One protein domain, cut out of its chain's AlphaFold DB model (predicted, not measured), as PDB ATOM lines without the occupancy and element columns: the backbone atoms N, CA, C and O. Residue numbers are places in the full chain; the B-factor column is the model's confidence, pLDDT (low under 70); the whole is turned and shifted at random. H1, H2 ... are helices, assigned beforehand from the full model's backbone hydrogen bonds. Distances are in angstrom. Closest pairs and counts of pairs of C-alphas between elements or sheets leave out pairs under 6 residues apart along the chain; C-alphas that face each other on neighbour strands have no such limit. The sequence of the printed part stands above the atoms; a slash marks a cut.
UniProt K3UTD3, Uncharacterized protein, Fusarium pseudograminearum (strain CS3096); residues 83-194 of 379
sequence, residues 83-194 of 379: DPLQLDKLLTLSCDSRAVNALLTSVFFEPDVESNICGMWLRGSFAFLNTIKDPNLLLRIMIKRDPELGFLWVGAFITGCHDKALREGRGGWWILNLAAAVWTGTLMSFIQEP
ATOM      1  N   ASP A  83     309.078 160.840 194.066       44.56
ATOM      2  CA  ASP A  83     308.216 159.681 194.242       44.56
ATOM      3  C   ASP A  83     308.631 158.583 193.241       44.56
ATOM      4  O   ASP A  83     308.698 158.875 192.039       44.56
ATOM      5  N   PRO A  84     308.987 157.360 193.685       48.75
ATOM      6  CA  PRO A  84     309.404 156.277 192.795       48.75
ATOM      7  C   PRO A  84     308.436 156.046 191.618       48.75
ATOM      8  O   PRO A  84     308.886 155.636 190.546       48.75
ATOM      9  N   LEU A  85     307.156 156.426 191.752       54.00
ATOM     10  CA  LEU A  85     306.171 156.454 190.662       54.00
ATOM     11  C   LEU A  85     306.550 157.326 189.450       54.00
ATOM     12  O   LEU A  85     306.097 157.055 188.335       54.00
ATOM     13  N   GLN A  86     307.356 158.378 189.619       59.47
ATOM     14  CA  GLN A  86     307.768 159.239 188.505       59.47
ATOM     15  C   GLN A  86     308.906 158.636 187.675       59.47
ATOM     16  O   GLN A  86     309.023 158.947 186.488       59.47
ATOM     17  N   LEU A  87     309.740 157.767 188.256       67.12
ATOM     18  CA  LEU A  87     310.869 157.178 187.532       67.12
ATOM     19  C   LEU A  87     310.391 156.179 186.478       67.12
ATOM     20  O   LEU A  87     310.835 156.253 185.332       67.12
ATOM     21  N   ASP A  88     309.442 155.313 186.834       68.12
ATOM     22  CA  ASP A  88     308.807 154.392 185.887       68.12
ATOM     23  C   ASP A  88     308.164 155.172 184.737       68.12
ATOM     24  O   ASP A  88     308.375 154.839 183.570       68.12
ATOM     25  N   LYS A  89     307.466 156.275 185.074       68.94
ATOM     26  CA  LYS A  89     306.884 157.240 184.123       68.94
ATOM     27  C   LYS A  89     307.894 157.740 183.098       68.94
ATOM     28  O   LYS A  89     307.672 157.676 181.889       68.94
ATOM     29  N   LEU A  90     309.037 158.200 183.574       71.25
ATOM     30  CA  LEU A  90     310.093 158.721 182.714       71.25
ATOM     31  C   LEU A  90     310.761 157.626 181.877       71.25
ATOM     32  O   LEU A  90     311.049 157.858 180.702       71.25
ATOM     33  N   LEU A  91     310.980 156.438 182.444       74.38
ATOM     34  CA  LEU A  91     311.628 155.328 181.749       74.38
ATOM     35  C   LEU A  91     310.800 154.846 180.556       74.38
ATOM     36  O   LEU A  91     311.329 154.817 179.443       74.38
ATOM     37  N   THR A  92     309.510 154.545 180.727       73.25
ATOM     38  CA  THR A  92     308.703 154.063 179.589       73.25
ATOM     39  C   THR A  92     308.495 155.156 178.541       73.25
ATOM     40  O   THR A  92     308.581 154.869 177.348       73.25
ATOM     41  N   LEU A  93     308.289 156.421 178.946       78.00
ATOM     42  CA  LEU A  93     308.173 157.531 177.988       78.00
ATOM     43  C   LEU A  93     309.470 157.755 177.202       78.00
ATOM     44  O   LEU A  93     309.416 158.097 176.021       78.00
ATOM     45  N   SER A  94     310.637 157.530 177.814       76.00
ATOM     46  CA  SER A  94     311.929 157.672 177.127       76.00
ATOM     47  C   SER A  94     312.102 156.692 175.959       76.00
ATOM     48  O   SER A  94     312.816 156.995 174.999       76.00
ATOM     49  N   CYS A  95     311.407 155.552 176.005       75.69
ATOM     50  CA  CYS A  95     311.415 154.547 174.947       75.69
ATOM     51  C   CYS A  95     310.380 154.817 173.838       75.69
ATOM     52  O   CYS A  95     310.487 154.222 172.765       75.69
ATOM     53  N   ASP A  96     309.423 155.733 174.039       82.31
ATOM     54  CA  ASP A  96     308.365 156.039 173.070       82.31
ATOM     55  C   ASP A  96     308.277 157.545 172.757       82.31
ATOM     56  O   ASP A  96     307.464 158.309 173.279       82.31
ATOM     57  N   SER A  97     309.108 157.976 171.805       82.50
ATOM     58  CA  SER A  97     309.081 159.356 171.293       82.50
ATOM     59  C   SER A  97     307.735 159.776 170.682       82.50
ATOM     60  O   SER A  97     307.447 160.976 170.633       82.50
ATOM     61  N   ARG A  98     306.905 158.828 170.217       84.00
ATOM     62  CA  ARG A  98     305.570 159.137 169.684       84.00
ATOM     63  C   ARG A  98     304.607 159.419 170.829       84.00
ATOM     64  O   ARG A  98     303.884 160.407 170.745       84.00
ATOM     65  N   ALA A  99     304.660 158.633 171.907       86.06
ATOM     66  CA  ALA A  99     303.929 158.908 173.144       86.06
ATOM     67  C   ALA A  99     304.268 160.286 173.715       86.06
ATOM     68  O   ALA A  99     303.362 161.063 173.998       86.06
ATOM     69  N   VAL A 100     305.556 160.629 173.831       88.69
ATOM     70  CA  VAL A 100     305.977 161.947 174.344       88.69
ATOM     71  C   VAL A 100     305.385 163.079 173.508       88.69
ATOM     72  O   VAL A 100     304.860 164.051 174.046       88.69
ATOM     73  N   ASN A 101     305.430 162.946 172.184       87.94
ATOM     74  CA  ASN A 101     304.874 163.945 171.287       87.94
ATOM     75  C   ASN A 101     303.339 164.032 171.380       87.94
ATOM     76  O   ASN A 101     302.800 165.136 171.401       87.94
ATOM     77  N   ALA A 102     302.646 162.894 171.495       88.81
ATOM     78  CA  ALA A 102     301.199 162.830 171.720       88.81
ATOM     79  C   ALA A 102     300.790 163.515 173.036       88.81
ATOM     80  O   ALA A 102     299.820 164.267 173.080       88.81
ATOM     81  N   LEU A 103     301.564 163.309 174.105       90.12
ATOM     82  CA  LEU A 103     301.337 163.959 175.395       90.12
ATOM     83  C   LEU A 103     301.544 165.473 175.303       90.12
ATOM     84  O   LEU A 103     300.665 166.229 175.705       90.12
ATOM     85  N   LEU A 104     302.650 165.936 174.715       91.62
ATOM     86  CA  LEU A 104     302.909 167.372 174.551       91.62
ATOM     87  C   LEU A 104     301.827 168.060 173.705       91.62
ATOM     88  O   LEU A 104     301.352 169.133 174.049       91.62
ATOM     89  N   THR A 105     301.402 167.446 172.607       91.44
ATOM     90  CA  THR A 105     300.358 168.012 171.734       91.44
ATOM     91  C   THR A 105     298.961 167.951 172.351       91.44
ATOM     92  O   THR A 105     298.127 168.803 172.044       91.44
ATOM     93  N   SER A 106     298.717 167.031 173.291       90.62
ATOM     94  CA  SER A 106     297.423 166.915 173.972       90.62
ATOM     95  C   SER A 106     296.982 168.200 174.673       90.62
ATOM     96  O   SER A 106     295.784 168.392 174.846       90.62
ATOM     97  N   VAL A 107     297.909 169.094 175.034       89.62
ATOM     98  CA  VAL A 107     297.652 170.399 175.673       89.62
ATOM     99  C   VAL A 107     296.651 171.275 174.896       89.62
ATOM    100  O   VAL A 107     295.977 172.127 175.477       89.62
ATOM    101  N   PHE A 108     296.559 171.056 173.580       90.38
ATOM    102  CA  PHE A 108     295.681 171.780 172.661       90.38
ATOM    103  C   PHE A 108     294.290 171.154 172.537       90.38
ATOM    104  O   PHE A 108     293.390 171.776 171.972       90.38
ATOM    105  N   PHE A 109     294.097 169.948 173.072       90.06
ATOM    106  CA  PHE A 109     292.791 169.310 173.140       90.06
ATOM    107  C   PHE A 109     291.913 169.972 174.209       90.06
ATOM    108  O   PHE A 109     292.355 170.220 175.336       90.06
ATOM    109  N   GLU A 110     290.655 170.214 173.854       88.19
ATOM    110  CA  GLU A 110     289.620 170.716 174.749       88.19
ATOM    111  C   GLU A 110     288.349 169.867 174.566       88.19
ATOM    112  O   GLU A 110     287.834 169.826 173.447       88.19
ATOM    113  N   PRO A 111     287.845 169.184 175.613       84.69
ATOM    114  CA  PRO A 111     286.736 168.231 175.485       84.69
ATOM    115  C   PRO A 111     285.436 168.812 174.920       84.69
ATOM    116  O   PRO A 111     284.745 168.140 174.165       84.69
ATOM    117  N   ASP A 112     285.122 170.072 175.231       84.56
ATOM    118  CA  ASP A 112     283.878 170.720 174.779       84.56
ATOM    119  C   ASP A 112     283.968 171.306 173.358       84.56
ATOM    120  O   ASP A 112     283.071 172.024 172.911       84.56
ATOM    121  N   VAL A 113     285.078 171.070 172.659       89.06
ATOM    122  CA  VAL A 113     285.281 171.533 171.287       89.06
ATOM    123  C   VAL A 113     284.976 170.380 170.334       89.06
ATOM    124  O   VAL A 113     285.661 169.361 170.311       89.06
ATOM    125  N   GLU A 114     283.936 170.555 169.527       91.38
ATOM    126  CA  GLU A 114     283.529 169.590 168.507       91.38
ATOM    127  C   GLU A 114     284.386 169.710 167.233       91.38
ATOM    128  O   GLU A 114     285.054 170.720 166.980       91.38
ATOM    129  N   SER A 115     284.358 168.671 166.397       91.25
ATOM    130  CA  SER A 115     285.172 168.546 165.182       91.25
ATOM    131  C   SER A 115     284.981 169.693 164.184       91.25
ATOM    132  O   SER A 115     285.931 170.088 163.516       91.25
ATOM    133  N   ASN A 116     283.766 170.235 164.084       89.56
ATOM    134  CA  ASN A 116     283.378 171.286 163.138       89.56
ATOM    135  C   ASN A 116     283.872 172.682 163.526       89.56
ATOM    136  O   ASN A 116     283.735 173.609 162.733       89.56
ATOM    137  N   ILE A 117     284.400 172.845 164.739       87.25
ATOM    138  CA  ILE A 117     284.868 174.133 165.265       87.25
ATOM    139  C   ILE A 117     286.288 174.060 165.841       87.25
ATOM    140  O   ILE A 117     286.797 175.050 166.379       87.25
ATOM    141  N   CYS A 118     286.943 172.902 165.755       88.88
ATOM    142  CA  CYS A 118     288.254 172.690 166.356       88.88
ATOM    143  C   CYS A 118     289.352 173.522 165.682       88.88
ATOM    144  O   CYS A 118     290.264 173.993 166.361       88.88
ATOM    145  N   GLY A 119     289.242 173.789 164.379       88.31
ATOM    146  CA  GLY A 119     290.144 174.684 163.661       88.31
ATOM    147  C   GLY A 119     290.094 176.105 164.215       88.31
ATOM    148  O   GLY A 119     291.141 176.692 164.489       88.31
ATOM    149  N   MET A 120     288.896 176.629 164.499       84.56
ATOM    150  CA  MET A 120     288.735 177.942 165.140       84.56
ATOM    151  C   MET A 120     289.331 177.976 166.551       84.56
ATOM    152  O   MET A 120     290.028 178.929 166.906       84.56
ATOM    153  N   TRP A 121     289.106 176.921 167.342       87.75
ATOM    154  CA  TRP A 121     289.711 176.768 168.669       87.75
ATOM    155  C   TRP A 121     291.244 176.826 168.608       87.75
ATOM    156  O   TRP A 121     291.881 177.604 169.331       87.75
ATOM    157  N   LEU A 122     291.846 176.048 167.708       88.69
ATOM    158  CA  LEU A 122     293.295 175.993 167.546       88.69
ATOM    159  C   LEU A 122     293.848 177.323 167.043       88.69
ATOM    160  O   LEU A 122     294.800 177.844 167.623       88.69
ATOM    161  N   ARG A 123     293.229 177.931 166.030       86.31
ATOM    162  CA  ARG A 123     293.644 179.244 165.518       86.31
ATOM    163  C   ARG A 123     293.625 180.310 166.604       86.31
ATOM    164  O   ARG A 123     294.630 180.996 166.770       86.31
ATOM    165  N   GLY A 124     292.542 180.411 167.377       83.94
ATOM    166  CA  GLY A 124     292.445 181.366 168.483       83.94
ATOM    167  C   GLY A 124     293.538 181.153 169.533       83.94
ATOM    168  O   GLY A 124     294.213 182.102 169.937       83.94
ATOM    169  N   SER A 125     293.778 179.892 169.895       87.25
ATOM    170  CA  SER A 125     294.840 179.504 170.829       87.25
ATOM    171  C   SER A 125     296.223 179.909 170.313       87.25
ATOM    172  O   SER A 125     297.017 180.523 171.023       87.25
ATOM    173  N   PHE A 126     296.519 179.619 169.047       90.12
ATOM    174  CA  PHE A 126     297.817 179.920 168.459       90.12
ATOM    175  C   PHE A 126     298.012 181.397 168.108       90.12
ATOM    176  O   PHE A 126     299.157 181.849 168.108       90.12
ATOM    177  N   ALA A 127     296.945 182.155 167.852       86.81
ATOM    178  CA  ALA A 127     297.008 183.608 167.726       86.81
ATOM    179  C   ALA A 127     297.511 184.229 169.036       86.81
ATOM    180  O   ALA A 127     298.473 184.998 169.019       86.81
ATOM    181  N   PHE A 128     296.964 183.794 170.179       86.81
ATOM    182  CA  PHE A 128     297.471 184.177 171.497       86.81
ATOM    183  C   PHE A 128     298.921 183.724 171.705       86.81
ATOM    184  O   PHE A 128     299.777 184.551 172.024       86.81
ATOM    185  N   LEU A 129     299.234 182.445 171.469       90.19
ATOM    186  CA  LEU A 129     300.588 181.930 171.704       90.19
ATOM    187  C   LEU A 129     301.651 182.634 170.847       90.19
ATOM    188  O   LEU A 129     302.764 182.869 171.315       90.19
ATOM    189  N   ASN A 130     301.300 183.049 169.628       89.19
ATOM    190  CA  ASN A 130     302.180 183.801 168.732       89.19
ATOM    191  C   ASN A 130     302.566 185.189 169.272       89.19
ATOM    192  O   ASN A 130     303.608 185.727 168.869       89.19
ATOM    193  N   THR A 131     301.772 185.771 170.177       88.69
ATOM    194  CA  THR A 131     302.105 187.050 170.833       88.69
ATOM    195  C   THR A 131     303.247 186.906 171.845       88.69
ATOM    196  O   THR A 131     303.958 187.873 172.125       88.69
ATOM    197  N   ILE A 132     303.490 185.693 172.353       90.75
ATOM    198  CA  ILE A 132     304.475 185.422 173.400       90.75
ATOM    199  C   ILE A 132     305.856 185.244 172.766       90.75
ATOM    200  O   ILE A 132     306.134 184.244 172.108       90.75
ATOM    201  N   LYS A 133     306.748 186.216 172.977       91.00
ATOM    202  CA  LYS A 133     308.125 186.168 172.448       91.00
ATOM    203  C   LYS A 133     309.153 185.616 173.435       91.00
ATOM    204  O   LYS A 133     310.206 185.169 172.999       91.00
ATOM    205  N   ASP A 134     308.870 185.653 174.738       93.12
ATOM    206  CA  ASP A 134     309.755 185.104 175.772       93.12
ATOM    207  C   ASP A 134     309.545 183.582 175.915       93.12
ATOM    208  O   ASP A 134     308.474 183.160 176.365       93.12
ATOM    209  N   PRO A 135     310.556 182.745 175.601       92.50
ATOM    210  CA  PRO A 135     310.450 181.294 175.734       92.50
ATOM    211  C   PRO A 135     310.170 180.832 177.170       92.50
ATOM    212  O   PRO A 135     309.487 179.829 177.367       92.50
ATOM    213  N   ASN A 136     310.650 181.560 178.187       93.38
ATOM    214  CA  ASN A 136     310.397 181.196 179.584       93.38
ATOM    215  C   ASN A 136     308.934 181.424 179.964       93.38
ATOM    216  O   ASN A 136     308.353 180.639 180.719       93.38
ATOM    217  N   LEU A 137     308.333 182.497 179.446       93.38
ATOM    218  CA  LEU A 137     306.914 182.772 179.624       93.38
ATOM    219  C   LEU A 137     306.062 181.728 178.897       93.38
ATOM    220  O   LEU A 137     305.119 181.212 179.495       93.38
ATOM    221  N   LEU A 138     306.435 181.362 177.666       94.44
ATOM    222  CA  LEU A 138     305.751 180.314 176.909       94.44
ATOM    223  C   LEU A 138     305.791 178.974 177.657       94.44
ATOM    224  O   LEU A 138     304.741 178.382 177.889       94.44
ATOM    225  N   LEU A 139     306.966 178.544 178.130       94.62
ATOM    226  CA  LEU A 139     307.114 177.335 178.948       94.62
ATOM    227  C   LEU A 139     306.191 177.362 180.176       94.62
ATOM    228  O   LEU A 139     305.496 176.387 180.453       94.62
ATOM    229  N   ARG A 140     306.148 178.484 180.904       91.88
ATOM    230  CA  ARG A 140     305.274 178.632 182.079       91.88
ATOM    231  C   ARG A 140     303.796 178.532 181.723       91.88
ATOM    232  O   ARG A 140     303.038 178.000 182.527       91.88
ATOM    233  N   ILE A 141     303.386 179.049 180.567       91.12
ATOM    234  CA  ILE A 141     302.007 178.940 180.078       91.12
ATOM    235  C   ILE A 141     301.677 177.480 179.769       91.12
ATOM    236  O   ILE A 141     300.673 176.983 180.272       91.12
ATOM    237  N   MET A 142     302.564 176.759 179.073       91.12
ATOM    238  CA  MET A 142     302.355 175.336 178.783       91.12
ATOM    239  C   MET A 142     302.269 174.489 180.063       91.12
ATOM    240  O   MET A 142     301.357 173.678 180.200       91.12
ATOM    241  N   ILE A 143     303.156 174.724 181.039       89.56
ATOM    242  CA  ILE A 143     303.116 174.037 182.345       89.56
ATOM    243  C   ILE A 143     301.839 174.391 183.115       89.56
ATOM    244  O   ILE A 143     301.242 173.529 183.745       89.56
ATOM    245  N   LYS A 144     301.400 175.655 183.098       87.25
ATOM    246  CA  LYS A 144     300.164 176.053 183.790       87.25
ATOM    247  C   LYS A 144     298.918 175.440 183.158       87.25
ATOM    248  O   LYS A 144     297.960 175.174 183.879       87.25
ATOM    249  N   ARG A 145     298.929 175.253 181.837       84.31
ATOM    250  CA  ARG A 145     297.837 174.634 181.085       84.31
ATOM    251  C   ARG A 145     297.699 173.146 181.405       84.31
ATOM    252  O   ARG A 145     296.572 172.668 181.518       84.31
ATOM    253  N   ASP A 146     298.822 172.447 181.560       83.38
ATOM    254  CA  ASP A 146     298.860 171.024 181.907       83.38
ATOM    255  C   ASP A 146     300.011 170.719 182.894       83.38
ATOM    256  O   ASP A 146     301.123 170.368 182.476       83.38
ATOM    257  N   PRO A 147     299.779 170.905 184.213       83.50
ATOM    258  CA  PRO A 147     300.821 170.758 185.231       83.50
ATOM    259  C   PRO A 147     301.401 169.347 185.315       83.50
ATOM    260  O   PRO A 147     302.604 169.203 185.545       83.50
ATOM    261  N   GLU A 148     300.576 168.326 185.071       79.94
ATOM    262  CA  GLU A 148     300.980 166.917 185.102       79.94
ATOM    263  C   GLU A 148     302.027 166.611 184.028       79.94
ATOM    264  O   GLU A 148     302.939 165.818 184.248       79.94
ATOM    265  N   LEU A 149     301.968 167.302 182.887       86.19
ATOM    266  CA  LEU A 149     302.957 167.190 181.811       86.19
ATOM    267  C   LEU A 149     304.064 168.245 181.897       86.19
ATOM    268  O   LEU A 149     304.889 168.366 180.985       86.19
ATOM    269  N   GLY A 150     304.132 169.009 182.991       87.69
ATOM    270  CA  GLY A 150     305.073 170.115 183.126       87.69
ATOM    271  C   GLY A 150     306.538 169.689 182.988       87.69
ATOM    272  O   GLY A 150     307.336 170.384 182.356       87.69
ATOM    273  N   PHE A 151     306.886 168.503 183.494       85.69
ATOM    274  CA  PHE A 151     308.231 167.941 183.354       85.69
ATOM    275  C   PHE A 151     308.589 167.618 181.891       85.69
ATOM    276  O   PHE A 151     309.731 167.837 181.477       85.69
ATOM    277  N   LEU A 152     307.620 167.166 181.081       89.19
ATOM    278  CA  LEU A 152     307.826 166.938 179.647       89.19
ATOM    279  C   LEU A 152     308.043 168.254 178.909       89.19
ATOM    280  O   LEU A 152     308.915 168.323 178.043       89.19
ATOM    281  N   TRP A 153     307.312 169.309 179.276       92.44
ATOM    282  CA  TRP A 153     307.513 170.639 178.705       92.44
ATOM    283  C   TRP A 153     308.898 171.198 179.015       92.44
ATOM    284  O   TRP A 153     309.569 171.684 178.105       92.44
ATOM    285  N   VAL A 154     309.379 171.063 180.254       93.06
ATOM    286  CA  VAL A 154     310.756 171.451 180.607       93.06
ATOM    287  C   VAL A 154     311.765 170.712 179.722       93.06
ATOM    288  O   VAL A 154     312.625 171.347 179.110       93.06
ATOM    289  N   GLY A 155     311.619 169.389 179.587       89.25
ATOM    290  CA  GLY A 155     312.464 168.584 178.703       89.25
ATOM    291  C   GLY A 155     312.413 169.053 177.244       89.25
ATOM    292  O   GLY A 155     313.458 169.255 176.628       89.25
ATOM    293  N   ALA A 156     311.218 169.298 176.705       91.94
ATOM    294  CA  ALA A 156     311.009 169.730 175.323       91.94
ATOM    295  C   ALA A 156     311.593 171.122 175.017       91.94
ATOM    296  O   ALA A 156     312.039 171.374 173.893       91.94
ATOM    297  N   PHE A 157     311.610 172.031 175.995       94.19
ATOM    298  CA  PHE A 157     312.257 173.337 175.855       94.19
ATOM    299  C   PHE A 157     313.780 173.223 175.880       94.19
ATOM    300  O   PHE A 157     314.443 173.816 175.030       94.19
ATOM    301  N   ILE A 158     314.334 172.403 176.777       91.75
ATOM    302  CA  ILE A 158     315.784 172.156 176.853       91.75
ATOM    303  C   ILE A 158     316.308 171.515 175.559       91.75
ATOM    304  O   ILE A 158     317.384 171.876 175.085       91.75
ATOM    305  N   THR A 159     315.563 170.571 174.976       88.44
ATOM    306  CA  THR A 159     315.986 169.852 173.763       88.44
ATOM    307  C   THR A 159     315.606 170.544 172.454       88.44
ATOM    308  O   THR A 159     316.025 170.084 171.392       88.44
ATOM    309  N   GLY A 160     314.789 171.601 172.495       88.69
ATOM    310  CA  GLY A 160     314.218 172.229 171.296       88.69
ATOM    311  C   GLY A 160     313.076 171.436 170.640       88.69
ATOM    312  O   GLY A 160     312.593 171.815 169.578       88.69
ATOM    313  N   CYS A 161     312.601 170.340 171.243       87.44
ATOM    314  CA  CYS A 161     311.497 169.547 170.686       87.44
ATOM    315  C   CYS A 161     310.124 170.236 170.777       87.44
ATOM    316  O   CYS A 161     309.198 169.818 170.081       87.44
ATOM    317  N   HIS A 162     309.986 171.284 171.594       92.12
ATOM    318  CA  HIS A 162     308.743 172.049 171.728       92.12
ATOM    319  C   HIS A 162     308.258 172.631 170.390       92.12
ATOM    320  O   HIS A 162     307.063 172.567 170.117       92.12
ATOM    321  N   ASP A 163     309.154 173.088 169.506       90.81
ATOM    322  CA  ASP A 163     308.790 173.636 168.187       90.81
ATOM    323  C   ASP A 163     307.997 172.647 167.327       90.81
ATOM    324  O   ASP A 163     307.075 173.021 166.597       90.81
ATOM    325  N   LYS A 164     308.348 171.359 167.407       88.50
ATOM    326  CA  LYS A 164     307.620 170.300 166.706       88.50
ATOM    327  C   LYS A 164     306.216 170.137 167.286       88.50
ATOM    328  O   LYS A 164     305.263 170.148 166.515       88.50
ATOM    329  N   ALA A 165     306.100 170.044 168.610       90.19
ATOM    330  CA  ALA A 165     304.813 169.894 169.285       90.19
ATOM    331  C   ALA A 165     303.885 171.094 169.022       90.19
ATOM    332  O   ALA A 165     302.706 170.908 168.741       90.19
ATOM    333  N   LEU A 166     304.415 172.322 169.029       92.19
ATOM    334  CA  LEU A 166     303.650 173.529 168.699       92.19
ATOM    335  C   LEU A 166     303.192 173.534 167.233       92.19
ATOM    336  O   LEU A 166     302.050 173.882 166.944       92.19
ATOM    337  N   ARG A 167     304.055 173.137 166.293       89.25
ATOM    338  CA  ARG A 167     303.696 173.072 164.868       89.25
ATOM    339  C   ARG A 167     302.617 172.022 164.593       89.25
ATOM    340  O   ARG A 167     301.686 172.300 163.848       89.25
ATOM    341  N   GLU A 168     302.743 170.841 165.187       86.94
ATOM    342  CA  GLU A 168     301.769 169.751 165.038       86.94
ATOM    343  C   GLU A 168     300.442 170.076 165.733       86.94
ATOM    344  O   GLU A 168     299.377 169.896 165.141       86.94
ATOM    345  N   GLY A 169     300.506 170.681 166.923       88.19
ATOM    346  CA  GLY A 169     299.346 171.245 167.611       88.19
ATOM    347  C   GLY A 169     298.598 172.278 166.769       88.19
ATOM    348  O   GLY A 169     297.374 172.254 166.699       88.19
ATOM    349  N   ARG A 170     299.312 173.159 166.057       87.75
ATOM    350  CA  ARG A 170     298.681 174.176 165.198       87.75
ATOM    351  C   ARG A 170     297.856 173.565 164.077       87.75
ATOM    352  O   ARG A 170     296.798 174.088 163.754       87.75
ATOM    353  N   GLY A 171     298.348 172.481 163.484       79.38
ATOM    354  CA  GLY A 171     297.676 171.817 162.373       79.38
ATOM    355  C   GLY A 171     296.497 170.937 162.784       79.38
ATOM    356  O   GLY A 171     295.893 170.328 161.908       79.38
ATOM    357  N   GLY A 172     296.197 170.797 164.082       78.44
ATOM    358  CA  GLY A 172     295.251 169.776 164.539       78.44
ATOM    359  C   GLY A 172     295.788 168.350 164.380       78.44
ATOM    360  O   GLY A 172     295.033 167.396 164.529       78.44
ATOM    361  N   TRP A 173     297.073 168.190 164.046       71.81
ATOM    362  CA  TRP A 173     297.648 166.929 163.590       71.81
ATOM    363  C   TRP A 173     298.530 166.315 164.669       71.81
ATOM    364  O   TRP A 173     299.756 166.442 164.639       71.81
ATOM    365  N   TRP A 174     297.916 165.627 165.628       76.62
ATOM    366  CA  TRP A 174     298.667 164.824 166.584       76.62
ATOM    367  C   TRP A 174     298.086 163.429 166.758       76.62
ATOM    368  O   TRP A 174     296.890 163.236 166.945       76.62
ATOM    369  N   ILE A 175     298.980 162.444 166.678       73.25
ATOM    370  CA  ILE A 175     298.650 161.024 166.769       73.25
ATOM    371  C   ILE A 175     298.328 160.696 168.224       73.25
ATOM    372  O   ILE A 175     299.165 160.910 169.104       73.25
ATOM    373  N   LEU A 176     297.143 160.142 168.468       82.56
ATOM    374  CA  LEU A 176     296.743 159.682 169.793       82.56
ATOM    375  C   LEU A 176     297.632 158.535 170.282       82.56
ATOM    376  O   LEU A 176     297.980 157.621 169.535       82.56
ATOM    377  N   ASN A 177     297.931 158.540 171.578       85.88
ATOM    378  CA  ASN A 177     298.503 157.392 172.268       85.88
ATOM    379  C   ASN A 177     297.717 157.158 173.559       85.88
ATOM    380  O   ASN A 177     298.082 157.659 174.621       85.88
ATOM    381  N   LEU A 178     296.617 156.403 173.456       83.81
ATOM    382  CA  LEU A 178     295.716 156.139 174.583       83.81
ATOM    383  C   LEU A 178     296.425 155.434 175.745       83.81
ATOM    384  O   LEU A 178     296.091 155.689 176.897       83.81
ATOM    385  N   ALA A 179     297.426 154.593 175.468       79.75
ATOM    386  CA  ALA A 179     298.206 153.933 176.511       79.75
ATOM    387  C   ALA A 179     299.007 154.950 177.340       79.75
ATOM    388  O   ALA A 179     298.909 154.963 178.567       79.75
ATOM    389  N   ALA A 180     299.738 155.848 176.672       82.25
ATOM    390  CA  ALA A 180     300.474 156.919 177.332       82.25
ATOM    391  C   ALA A 180     299.538 157.907 178.040       82.25
ATOM    392  O   ALA A 180     299.833 158.342 179.153       82.25
ATOM    393  N   ALA A 181     298.396 158.226 177.422       83.69
ATOM    394  CA  ALA A 181     297.368 159.095 177.985       83.69
ATOM    395  C   ALA A 181     296.884 158.572 179.335       83.69
ATOM    396  O   ALA A 181     297.000 159.232 180.361       83.69
ATOM    397  N   VAL A 182     296.409 157.332 179.329       77.50
ATOM    398  CA  VAL A 182     295.827 156.676 180.489       77.50
ATOM    399  C   VAL A 182     296.864 156.501 181.601       77.50
ATOM    400  O   VAL A 182     296.566 156.754 182.765       77.50
ATOM    401  N   TRP A 183     298.096 156.132 181.251       75.06
ATOM    402  CA  TRP A 183     299.168 155.938 182.225       75.06
ATOM    403  C   TRP A 183     299.666 157.239 182.878       75.06
ATOM    404  O   TRP A 183     300.075 157.246 184.040       75.06
ATOM    405  N   THR A 184     299.605 158.356 182.152       76.38
ATOM    406  CA  THR A 184     299.946 159.686 182.684       76.38
ATOM    407  C   THR A 184     298.747 160.426 183.273       76.38
ATOM    408  O   THR A 184     298.916 161.533 183.767       76.38
ATOM    409  N   GLY A 185     297.545 159.836 183.241       78.12
ATOM    410  CA  GLY A 185     296.314 160.513 183.657       78.12
ATOM    411  C   GLY A 185     295.889 161.658 182.728       78.12
ATOM    412  O   GLY A 185     295.063 162.480 183.117       78.12
ATOM    413  N   THR A 186     296.430 161.708 181.507       84.12
ATOM    414  CA  THR A 186     296.189 162.759 180.515       84.12
ATOM    415  C   THR A 186     294.931 162.473 179.705       84.12
ATOM    416  O   THR A 186     294.787 161.409 179.095       84.12
ATOM    417  N   LEU A 187     294.046 163.464 179.616       85.88
ATOM    418  CA  LEU A 187     292.938 163.469 178.668       85.88
ATOM    419  C   LEU A 187     293.402 164.085 177.336       85.88
ATOM    420  O   LEU A 187     293.726 165.270 177.273       85.88
ATOM    421  N   MET A 188     293.456 163.279 176.274       88.06
ATOM    422  CA  MET A 188     293.919 163.703 174.946       88.06
ATOM    423  C   MET A 188     292.900 163.506 173.827       88.06
ATOM    424  O   MET A 188     293.152 163.999 172.737       88.06
ATOM    425  N   SER A 189     291.800 162.785 174.063       90.00
ATOM    426  CA  SER A 189     290.725 162.567 173.090       90.00
ATOM    427  C   SER A 189     289.393 162.324 173.786       90.00
ATOM    428  O   SER A 189     289.354 161.728 174.868       90.00
ATOM    429  N   PHE A 190     288.304 162.708 173.120       91.38
ATOM    430  CA  PHE A 190     286.938 162.441 173.568       91.38
ATOM    431  C   PHE A 190     286.674 160.942 173.801       91.38
ATOM    432  O   PHE A 190     285.838 160.590 174.629       91.38
ATOM    433  N   ILE A 191     287.401 160.044 173.120       90.62
ATOM    434  CA  ILE A 191     287.215 158.587 173.234       90.62
ATOM    435  C   ILE A 191     287.549 158.039 174.633       90.62
ATOM    436  O   ILE A 191     287.131 156.939 174.985       90.62
ATOM    437  N   GLN A 192     288.320 158.788 175.428       89.31
ATOM    438  CA  GLN A 192     288.682 158.411 176.798       89.31
ATOM    439  C   GLN A 192     287.587 158.735 177.818       89.31
ATOM    440  O   GLN A 192     287.636 158.225 178.938       89.31
ATOM    441  N   GLU A 193     286.641 159.604 177.470       88.88
ATOM    442  CA  GLU A 193     285.560 159.979 178.374       88.88
ATOM    443  C   GLU A 193     284.568 158.820 178.552       88.88
ATOM    444  O   GLU A 193     284.398 158.001 177.643       88.88
ATOM    445  N   PRO A 194     283.913 158.726 179.721       89.94
ATOM    446  CA  PRO A 194     282.864 157.742 179.927       89.94
ATOM    447  C   PRO A 194     281.670 158.025 179.010       89.94
ATOM    448  O   PRO A 194     281.345 159.178 178.725       89.94
TER     449      PRO A 194
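AT A GLANCE: This is residues 83 to 194 of the 379 residues of an uncharacterized protein of Fusarium pseudograminearum (strain CS3096) (UniProt K3UTD3). What does the model look like? It is a flat, all-helix body with H2 in the middle: H7 lies to one side of it, H5 and H6 cross it at steep angles, and H4 folds back beside H5 as a helical hairpin. H3 and H1 stand far out at the two ends of the longest axis. What are its numbers? The printed part has 112 residues with seven named helices, H1 to H7 in chain order, and no named strand. It is compact, with a radius of gyration of the C-alphas of 13.8 A and spans of 40 by 37 by 20 A.

IN THESE COORDINATES: Where is the longest helix? H3 holds residues 118 to 131, 20.4 A from C-alpha 118 at (288.254, 172.690, 166.356) to C-alpha 131. Where are the helices before it? H1 is residues 84 to 95, 18.0 A, beginning at C-alpha 84 at (309.404, 156.277, 192.795), and H2 is residues 97 to 108, 18.3 A. Which follow? H4 is residues 135 to 145, 15.2 A; H5 is residues 147 to 159, 19.0 A; H6 is residues 162 to 170, 12.2 A. H7, residues 178 to 184, 9.8 A, ends at C-alpha 184 at (299.946, 159.686, 182.684).

HOW THE PARTS SIT: What does H3 touch? With residues 122 to 126 alone it touches H6, opposite ways at a steep tilt of 39 degrees; the closest C-alphas, of Leu 122 and Arg 170, are 6.2 A apart. What touches H2, the hub? H6 touches it at a steep tilt of 56 degrees, the same way, C-alphas of Thr 105 and Gly 169 closest at 5.3 A; H5 touches it at 60 degrees, also steep, opposite ways, Leu 104 and Trp 153 closest at 7.0 A between C-alphas. H7 only just touches it, with 3 pairs of C-alphas within 8 A, Ala 99 and Ala 180 closest at 5.8 A, and H1 touches it only at the corner, also only just with 3 pairs, Leu 93 and Val 100 closest at 6.1 A. How do H4 and H5 stand? They form a helical hairpin at a shallow tilt of 24 degrees, opposite ways, with the C-alphas of Ile 143 and Gly 150 closest at 4.5 A. How are the backbones? Every O i to N i+4 pair is within hydrogen-bond range in H4, H6 and H7, against 5 of 8 in H1, 6 of 8 in H2, 9 of 10 in H3 and 7 of 9 in H5.

THE WHOLE: How far does it reach? The two C-alphas farthest apart, of Pro 84 and Asn 116, are 42.2 A apart. Is it continuous? The printed part has no cut, and no link is long. Where is confidence low? Residues 83 to 89 are under 70, and the mean pLDDT of the printed part is 84.9.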